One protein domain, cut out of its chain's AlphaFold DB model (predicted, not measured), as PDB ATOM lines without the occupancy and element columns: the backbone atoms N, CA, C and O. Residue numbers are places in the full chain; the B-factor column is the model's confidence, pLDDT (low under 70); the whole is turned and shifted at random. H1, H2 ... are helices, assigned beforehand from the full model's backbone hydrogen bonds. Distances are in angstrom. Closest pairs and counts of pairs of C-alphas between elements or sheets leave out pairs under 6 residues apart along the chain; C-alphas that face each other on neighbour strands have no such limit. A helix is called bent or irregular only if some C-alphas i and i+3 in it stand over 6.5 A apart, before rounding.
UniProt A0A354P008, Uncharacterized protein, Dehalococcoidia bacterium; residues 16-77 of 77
ATOM      1  N   CYS A  16     139.055 237.569 180.707       97.94
ATOM      2  CA  CYS A  16     139.599 237.579 182.070       97.94
ATOM      3  C   CYS A  16     139.710 238.992 182.672       97.94
ATOM      4  O   CYS A  16     139.815 239.130 183.889       97.94
ATOM      5  N   ILE A  17     139.691 240.048 181.847       97.94
ATOM      6  CA  ILE A  17     139.924 241.438 182.277       97.94
ATOM      7  C   ILE A  17     139.007 241.880 183.433       97.94
ATOM      8  O   ILE A  17     139.543 242.370 184.431       97.94
ATOM      9  N   PRO A  18     137.664 241.744 183.361       98.06
ATOM     10  CA  PRO A  18     136.794 242.153 184.467       98.06
ATOM     11  C   PRO A  18     137.053 241.361 185.758       98.06
ATOM     12  O   PRO A  18     137.019 241.944 186.839       98.06
ATOM     13  N   HIS A  19     137.386 240.070 185.660       97.50
ATOM     14  CA  HIS A  19     137.679 239.225 186.823       97.50
ATOM     15  C   HIS A  19     138.983 239.647 187.507       97.50
ATOM     16  O   HIS A  19     139.005 239.862 188.717       97.50
ATOM     17  N   ILE A  20     140.050 239.855 186.725       97.25
ATOM     18  CA  ILE A  20     141.343 240.347 187.221       97.25
ATOM     19  C   ILE A  20     141.177 241.724 187.874       97.25
ATOM     20  O   ILE A  20     141.666 241.945 188.982       97.25
ATOM     21  N   ARG A  21     140.441 242.637 187.225       98.06
ATOM     22  CA  ARG A  21     140.159 243.975 187.761       98.06
ATOM     23  C   ARG A  21     139.475 243.905 189.125       98.06
ATOM     24  O   ARG A  21     139.964 244.525 190.064       98.06
ATOM     25  N   GLY A  22     138.414 243.107 189.256       97.31
ATOM     26  CA  GLY A  22     137.691 242.965 190.523       97.31
ATOM     27  C   GLY A  22     138.569 242.430 191.664       97.31
ATOM     28  O   GLY A  22     138.421 242.846 192.817       97.31
ATOM     29  N   LYS A  23     139.535 241.549 191.368       97.06
ATOM     30  CA  LYS A  23     140.510 241.096 192.374       97.06
ATOM     31  C   LYS A  23     141.464 242.212 192.801       97.06
ATOM     32  O   LYS A  23     141.685 242.373 193.997       97.06
ATOM     33  N   ILE A  24     141.975 243.001 191.855       97.44
ATOM     34  CA  ILE A  24     142.857 244.142 192.148       97.44
ATOM     35  C   ILE A  24     142.125 245.186 193.003       97.44
ATOM     36  O   ILE A  24     142.632 245.576 194.051       97.44
ATOM     37  N   GLU A  25     140.918 245.588 192.601       98.19
ATOM     38  CA  GLU A  25     140.114 246.605 193.300       98.19
ATOM     39  C   GLU A  25     139.730 246.182 194.728       98.19
ATOM     40  O   GLU A  25     139.613 247.023 195.614       98.19
ATOM     41  N   SER A  26     139.589 244.876 194.979       97.12
ATOM     42  CA  SER A  26     139.317 244.319 196.312       97.12
ATOM     43  C   SER A  26     140.574 243.956 197.120       97.12
ATOM     44  O   SER A  26     140.460 243.341 198.182       97.12
ATOM     45  N   GLY A  27     141.774 244.295 196.634       97.50
ATOM     46  CA  GLY A  27     143.046 244.001 197.305       97.50
ATOM     47  C   GLY A  27     143.445 242.518 197.310       97.50
ATOM     48  O   GLY A  27     144.365 242.118 198.021       97.50
ATOM     49  N   ARG A  28     142.778 241.671 196.520       97.06
ATOM     50  CA  ARG A  28     143.058 240.232 196.413       97.06
ATOM     51  C   ARG A  28     144.094 239.972 195.321       97.06
ATOM     52  O   ARG A  28     143.759 239.576 194.215       97.06
ATOM     53  N   LEU A  29     145.373 240.168 195.628       95.81
ATOM     54  CA  LEU A  29     146.440 240.205 194.611       95.81
ATOM     55  C   LEU A  29     146.959 238.834 194.130       95.81
ATOM     56  O   LEU A  29     147.827 238.769 193.261       95.81
ATOM     57  N   LYS A  30     146.451 237.716 194.663       95.12
ATOM     58  CA  LYS A  30     146.852 236.375 194.210       95.12
ATOM     59  C   LYS A  30     146.239 236.089 192.835       95.12
ATOM     60  O   LYS A  30     145.025 235.933 192.749       95.12
ATOM     61  N   ILE A  31     147.066 235.933 191.792       94.12
ATOM     62  CA  ILE A  31     146.599 235.700 190.406       94.12
ATOM     63  C   ILE A  31     145.674 234.479 190.318       94.12
ATOM     64  O   ILE A  31     144.587 234.574 189.767       94.12
ATOM     65  N   ALA A  32     146.032 233.358 190.949       93.50
ATOM     66  CA  ALA A  32     145.176 232.165 190.959       93.50
ATOM     67  C   ALA A  32     143.808 232.382 191.646       93.50
ATOM     68  O   ALA A  32     142.920 231.548 191.534       93.50
ATOM     69  N   GLY A  33     143.614 233.494 192.362       93.50
ATOM     70  CA  GLY A  33     142.393 233.795 193.107       93.50
ATOM     71  C   GLY A  33     141.173 234.163 192.256       93.50
ATOM     72  O   GLY A  33     140.111 234.374 192.840       93.50
ATOM     73  N   PHE A  34     141.299 234.278 190.927       95.50
ATOM     74  CA  PHE A  34     140.156 234.418 190.006       95.50
ATOM     75  C   PHE A  34     139.908 233.187 189.129       95.50
ATOM     76  O   PHE A  34     139.008 233.221 188.298       95.50
ATOM     77  N   PHE A  35     140.684 232.112 189.287       95.44
ATOM     78  CA  PHE A  35     140.565 230.939 188.417       95.44
ATOM     79  C   PHE A  35     139.205 230.247 188.549       95.44
ATOM     80  O   PHE A  35     138.680 229.786 187.546       95.44
ATOM     81  N   ASP A  36     138.592 230.278 189.734       94.44
ATOM     82  CA  ASP A  36     137.237 229.752 189.958       94.44
ATOM     83  C   ASP A  36     136.140 230.593 189.272       94.44
ATOM     84  O   ASP A  36     135.007 230.139 189.128       94.44
ATOM     85  N   ASP A  37     136.465 231.817 188.839       95.94
ATOM     86  CA  ASP A  37     135.521 232.737 188.198       95.94
ATOM     87  C   ASP A  37     135.538 232.626 186.658       95.94
ATOM     88  O   ASP A  37     134.778 233.327 185.986       95.94
ATOM     89  N   VAL A  38     136.417 231.795 186.080       96.44
ATOM     90  CA  VAL A  38     136.618 231.663 184.627       96.44
ATOM     91  C   VAL A  38     136.825 230.205 184.210       96.44
ATOM     92  O   VAL A  38     137.147 229.339 185.015       96.44
ATOM     93  N   ALA A  39     136.679 229.918 182.915       97.62
ATOM     94  CA  ALA A  39     137.080 228.623 182.376       97.62
ATOM     95  C   ALA A  39     138.615 228.522 182.322       97.62
ATOM     96  O   ALA A  39     139.271 229.372 181.716       97.62
ATOM     97  N   VAL A  40     139.174 227.469 182.925       96.69
ATOM     98  CA  VAL A  40     140.617 227.195 182.940       96.69
ATOM     99  C   VAL A  40     140.891 225.859 182.261       96.69
ATOM    100  O   VAL A  40     140.366 224.827 182.672       96.69
ATOM    101  N   THR A  41     141.758 225.878 181.251       96.56
ATOM    102  CA  THR A  41     142.305 224.670 180.626       96.56
ATOM    103  C   THR A  41     143.750 224.510 181.071       96.56
ATOM    104  O   THR A  41     144.591 225.354 180.762       96.56
ATOM    105  N   SER A  42     144.049 223.441 181.807       94.94
ATOM    106  CA  SER A  42     145.418 223.121 182.215       94.94
ATOM    107  C   SER A  42     146.166 222.407 181.093       94.94
ATOM    108  O   SER A  42     145.637 221.472 180.498       94.94
ATOM    109  N   ILE A  43     147.406 222.830 180.841       95.00
ATOM    110  CA  ILE A  43     148.337 222.118 179.961       95.00
ATOM    111  C   ILE A  43     149.128 221.128 180.827       95.00
ATOM    112  O   ILE A  43     149.737 221.561 181.813       95.00
ATOM    113  N   PRO A  44     149.104 219.820 180.517       94.88
ATOM    114  CA  PRO A  44     149.863 218.828 181.265       94.88
ATOM    115  C   PRO A  44     151.376 219.062 181.174       94.88
ATOM    116  O   PRO A  44     151.901 219.549 180.172       94.88
ATOM    117  N   GLN A  45     152.092 218.712 182.241       95.06
ATOM    118  CA  GLN A  45     153.532 218.945 182.339       95.06
ATOM    119  C   GLN A  45     154.332 218.152 181.294       95.06
ATOM    120  O   GLN A  45     155.283 218.677 180.724       95.06
ATOM    121  N   ASP A  46     153.924 216.920 181.008       95.81
ATOM    122  CA  ASP A  46     154.531 216.062 179.991       95.81
ATOM    123  C   ASP A  46     154.375 216.631 178.571       95.81
ATOM    124  O   ASP A  46     155.242 216.430 177.723       95.81
ATOM    125  N   GLU A  47     153.313 217.395 178.287       96.06
ATOM    126  CA  GLU A  47     153.211 218.118 177.012       96.06
ATOM    127  C   GLU A  47     154.249 219.229 176.892       96.06
ATOM    128  O   GLU A  47     154.824 219.419 175.821       96.06
ATOM    129  N   VAL A  48     154.512 219.934 177.991       95.62
ATOM    130  CA  VAL A  48     155.531 220.982 178.030       95.62
ATOM    131  C   VAL A  48     156.929 220.388 177.893       95.62
ATOM    132  O   VAL A  48     157.717 220.876 177.091       95.62
ATOM    133  N   GLU A  49     157.227 219.310 178.618       95.94
ATOM    134  CA  GLU A  49     158.538 218.643 178.595       95.94
ATOM    135  C   GLU A  49     158.904 218.075 177.220       95.94
ATOM    136  O   GLU A  49     160.083 217.957 176.897       95.94
ATOM    137  N   ARG A  50     157.914 217.765 176.372       97.31
ATOM    138  CA  ARG A  50     158.162 217.390 174.972       97.31
ATOM    139  C   ARG A  50     158.742 218.532 174.133       97.31
ATOM    140  O   ARG A  50     159.379 218.255 173.121       97.31
ATOM    141  N   ILE A  51     158.491 219.785 174.513       96.69
ATOM    142  CA  ILE A  51     158.934 220.989 173.795       96.69
ATOM    143  C   ILE A  51     160.149 221.615 174.488       96.69
ATOM    144  O   ILE A  51     161.096 222.020 173.820       96.69
ATOM    145  N   ASP A  52     160.131 221.670 175.818       95.25
ATOM    146  CA  ASP A  52     161.182 222.231 176.667       95.25
ATOM    147  C   ASP A  52     161.598 221.203 177.739       95.25
ATOM    148  O   ASP A  52     161.152 221.282 178.890       95.25
ATOM    149  N   PRO A  53     162.438 220.208 177.380       94.88
ATOM    150  CA  PRO A  53     162.829 219.126 178.289       94.88
ATOM    151  C   PRO A  53     163.572 219.608 179.539       94.88
ATOM    152  O   PRO A  53     163.517 218.966 180.585       94.88
ATOM    153  N   GLN A  54     164.276 220.738 179.430       92.88
ATOM    154  CA  GLN A  54     165.035 221.346 180.526       92.88
ATOM    155  C   GLN A  54     164.176 222.309 181.362       92.88
ATOM    156  O   GLN A  54     164.605 222.743 182.430       92.88
ATOM    157  N   ARG A  55     162.948 222.601 180.907       92.44
ATOM    158  CA  ARG A  55     161.968 223.503 181.529       92.44
ATOM    159  C   ARG A  55     162.489 224.930 181.739       92.44
ATOM    160  O   ARG A  55     162.040 225.618 182.659       92.44
ATOM    161  N   PHE A  56     163.416 225.400 180.904       92.44
ATOM    162  CA  PHE A  56     163.997 226.738 181.054       92.44
ATOM    163  C   PHE A  56     162.962 227.858 180.893       92.44
ATOM    164  O   PHE A  56     163.080 228.893 181.544       92.44
ATOM    165  N   SER A  57     161.889 227.629 180.135       92.31
ATOM    166  CA  SER A  57     160.759 228.562 179.990       92.31
ATOM    167  C   SER A  57     160.037 228.851 181.316       92.31
ATOM    168  O   SER A  57     159.335 229.855 181.433       92.31
ATOM    169  N   PHE A  58     160.215 227.984 182.319       93.31
ATOM    170  CA  PHE A  58     159.611 228.081 183.650       93.31
ATOM    171  C   PHE A  58     160.639 228.365 184.757       93.31
ATOM    172  O   PHE A  58     160.288 228.389 185.940       93.31
ATOM    173  N   PHE A  59     161.908 228.587 184.402       92.88
ATOM    174  CA  PHE A  59     162.961 228.902 185.357       92.88
ATOM    175  C   PHE A  59     162.855 230.363 185.822       92.88
ATOM    176  O   PHE A  59     163.112 231.294 185.062       92.88
ATOM    177  N   ASN A  60     162.472 230.574 187.084       93.31
ATOM    178  CA  ASN A  60     162.419 231.908 187.684       93.31
ATOM    179  C   ASN A  60     163.754 232.274 188.338       93.31
ATOM    180  O   ASN A  60     164.286 231.503 189.132       93.31
ATOM    181  N   VAL A  61     164.225 233.495 188.087       95.56
ATOM    182  CA  VAL A  61     165.408 234.072 188.737       95.56
ATOM    183  C   VAL A  61     164.953 235.027 189.835       95.56
ATOM    184  O   VAL A  61     164.570 236.159 189.549       95.56
ATOM    185  N   ASN A  62     164.958 234.574 191.091       96.25
ATOM    186  CA  ASN A  62     164.548 235.398 192.239       96.25
ATOM    187  C   ASN A  62     165.713 235.712 193.185       96.25
ATOM    188  O   ASN A  62     165.651 236.677 193.945       96.25
ATOM    189  N   THR A  63     166.752 234.878 193.163       98.19
ATOM    190  CA  THR A  63     167.927 234.965 194.033       98.19
ATOM    191  C   THR A  63     169.211 235.095 193.216       98.19
ATOM    192  O   THR A  63     169.220 234.848 192.009       98.19
ATOM    193  N   GLN A  64     170.312 235.472 193.873       98.12
ATOM    194  CA  GLN A  64     171.626 235.503 193.227       98.12
ATOM    195  C   GLN A  64     172.048 234.107 192.742       98.12
ATOM    196  O   GLN A  64     172.523 233.979 191.621       98.12
ATOM    197  N   ASP A  65     171.785 233.060 193.526       98.25
ATOM    198  CA  ASP A  65     172.086 231.677 193.140       98.25
ATOM    199  C   ASP A  65     171.317 231.256 191.875       98.25
ATOM    200  O   ASP A  65     171.859 230.563 191.012       98.25
ATOM    201  N   ASP A  66     170.058 231.693 191.725       97.12
ATOM    202  CA  ASP A  66     169.299 231.447 190.494       97.12
ATOM    203  C   ASP A  66     169.942 232.157 189.297       97.12
ATOM    204  O   ASP A  66     170.002 231.585 188.210       97.12
ATOM    205  N   LEU A  67     170.431 233.387 189.489       97.44
ATOM    206  CA  LEU A  67     171.099 234.157 188.441       97.44
ATOM    207  C   LEU A  67     172.414 233.493 188.020       97.44
ATOM    208  O   LEU A  67     172.689 233.376 186.827       97.44
ATOM    209  N   ASP A  68     173.202 233.016 188.980       97.25
ATOM    210  CA  ASP A  68     174.456 232.314 188.711       97.25
ATOM    211  C   ASP A  68     174.200 231.022 187.920       97.25
ATOM    212  O   ASP A  68     174.883 230.758 186.929       97.25
ATOM    213  N   ARG A  69     173.153 230.267 188.281       95.31
ATOM    214  CA  ARG A  69     172.696 229.095 187.515       95.31
ATOM    215  C   ARG A  69     172.212 229.469 186.114       95.31
ATOM    216  O   ARG A  69     172.555 228.784 185.153       95.31
ATOM    217  N   ALA A  70     171.456 230.559 185.972       95.31
ATOM    218  CA  ALA A  70     171.008 231.046 184.666       95.31
ATOM    219  C   ALA A  70     172.204 231.368 183.757       95.31
ATOM    220  O   ALA A  70     172.214 230.992 182.588       95.31
ATOM    221  N   ASN A  71     173.228 232.023 184.311       95.44
ATOM    222  CA  ASN A  71     174.448 232.381 183.593       95.44
ATOM    223  C   ASN A  71     175.276 231.153 183.197       95.44
ATOM    224  O   ASN A  71     175.837 231.142 182.106       95.44
ATOM    225  N   GLN A  72     175.356 230.125 184.045       94.25
ATOM    226  CA  GLN A  72     176.010 228.863 183.681       94.25
ATOM    227  C   GLN A  72     175.341 228.253 182.445       94.25
ATOM    228  O   GLN A  72     176.004 228.049 181.435       94.25
ATOM    229  N   HIS A  73     174.016 228.092 182.476       88.31
ATOM    230  CA  HIS A  73     173.268 227.530 181.351       88.31
ATOM    231  C   HIS A  73     173.326 228.399 180.087       88.31
ATOM    232  O   HIS A  73     173.451 227.871 178.988       88.31
ATOM    233  N   ALA A  74     173.266 229.727 180.217       89.75
ATOM    234  CA  ALA A  74     173.331 230.637 179.073       89.75
ATOM    235  C   ALA A  74     174.704 230.645 178.380       89.75
ATOM    236  O   ALA A  74     174.767 230.890 177.181       89.75
ATOM    237  N   ASN A  75     175.785 230.385 179.123       87.88
ATOM    238  CA  ASN A  75     177.148 230.325 178.589       87.88
ATOM    239  C   ASN A  75     177.543 228.923 178.079       87.88
ATOM    240  O   ASN A  75     178.598 228.779 177.462       87.88
ATOM    241  N   GLU A  76     176.740 227.898 178.374       76.56
ATOM    242  CA  GLU A  76     176.898 226.519 177.883       76.56
ATOM    243  C   GLU A  76     176.184 226.272 176.538       76.56
ATOM    244  O   GLU A  76     176.486 225.282 175.868       76.56
ATOM    245  N   CYS A  77     175.257 227.159 176.152       57.72
ATOM    246  CA  CYS A  77     174.557 227.177 174.859       57.72
ATOM    247  C   CYS A  77     175.374 227.871 173.760       57.72
ATOM    248  O   CYS A  77     175.305 227.395 172.603       57.72
TER     249      CYS A  77
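What this domain is: This is residues 16 to 77 of the 77 residues of an uncharacterized protein of Dehalococcoidia bacterium (UniProt A0A354P008). The model is an open, flat U. The pair H1 and H2 stands at one end, the short H3 sits at the base, and H4 folds back at the other end after a long unnamed stretch, residues 50 to 63. The hollow of the U is empty, and H1 and H2 are the one pair of helices that touch. The printed part has 62 residues with four named helices, in the order H1, H2, H3, H4, and no named strand, and its class is all helix. It is extended, with a radius of gyration of the C-alphas of 16.8 A and spans of 44 by 29 by 14 A.

How they stand to each other: H1, residues 16 to 25, and H2, residues 31 to 37, touch, with 6 pairs of C-alphas within 8 A. Their closest C-alphas are those of His 19 and Phe 34, 6.3 A apart. Their lines stand at a steep tilt of 61 degrees, and they run opposite ways. H2 is irregular, with C-alphas 33 and 36 lying 7.3 A apart. H3, residues 45 to 49, touches no helix; it is apart from H2 before it. H4, residues 64 to 76, touches no helix either, and is apart from H1, H2 and H3. In H1, H3 and H4 every pair of O i and N i+4 is within hydrogen-bond range; in H2 0 of 3 such pairs are, while 3 of 4 pairs of O i and N i+3 are.

Where its parts are: H1 begins at C-alpha 16, at (139.599, 237.579, 182.070), and measures 14.4 A from first to last C-alpha. H2 measures 11.7 A from Ile 31 to Asp 37, and H3 runs from Gln 45, with its C-alpha at (153.532, 218.945, 182.339), to Glu 49. H4, the longest helix with 13 residues, measures 18.5 A and ends at C-alpha 76, at (176.898, 226.519, 177.883).

The domain as a whole: The two C-alphas farthest apart are those of Ser 26 and Glu 76, at 45.5 A. The first and last printed C-alphas, those of Cys 16 and Cys 77, are 37.2 A apart. The link from H1 to H2 is tight, with 5 residues, that from H2 to H3 is short, with 7, and that from H3 to H4 is long, with 14. Residues 49 to 54 stand free, and so do residues 62 to 68, of which 64 to 68 belong to H4. The printed part has no cut and ends at the chain's last residue, 77. The mean pLDDT of the printed part is 94.6, and residue 77 is the one printed residue under 70.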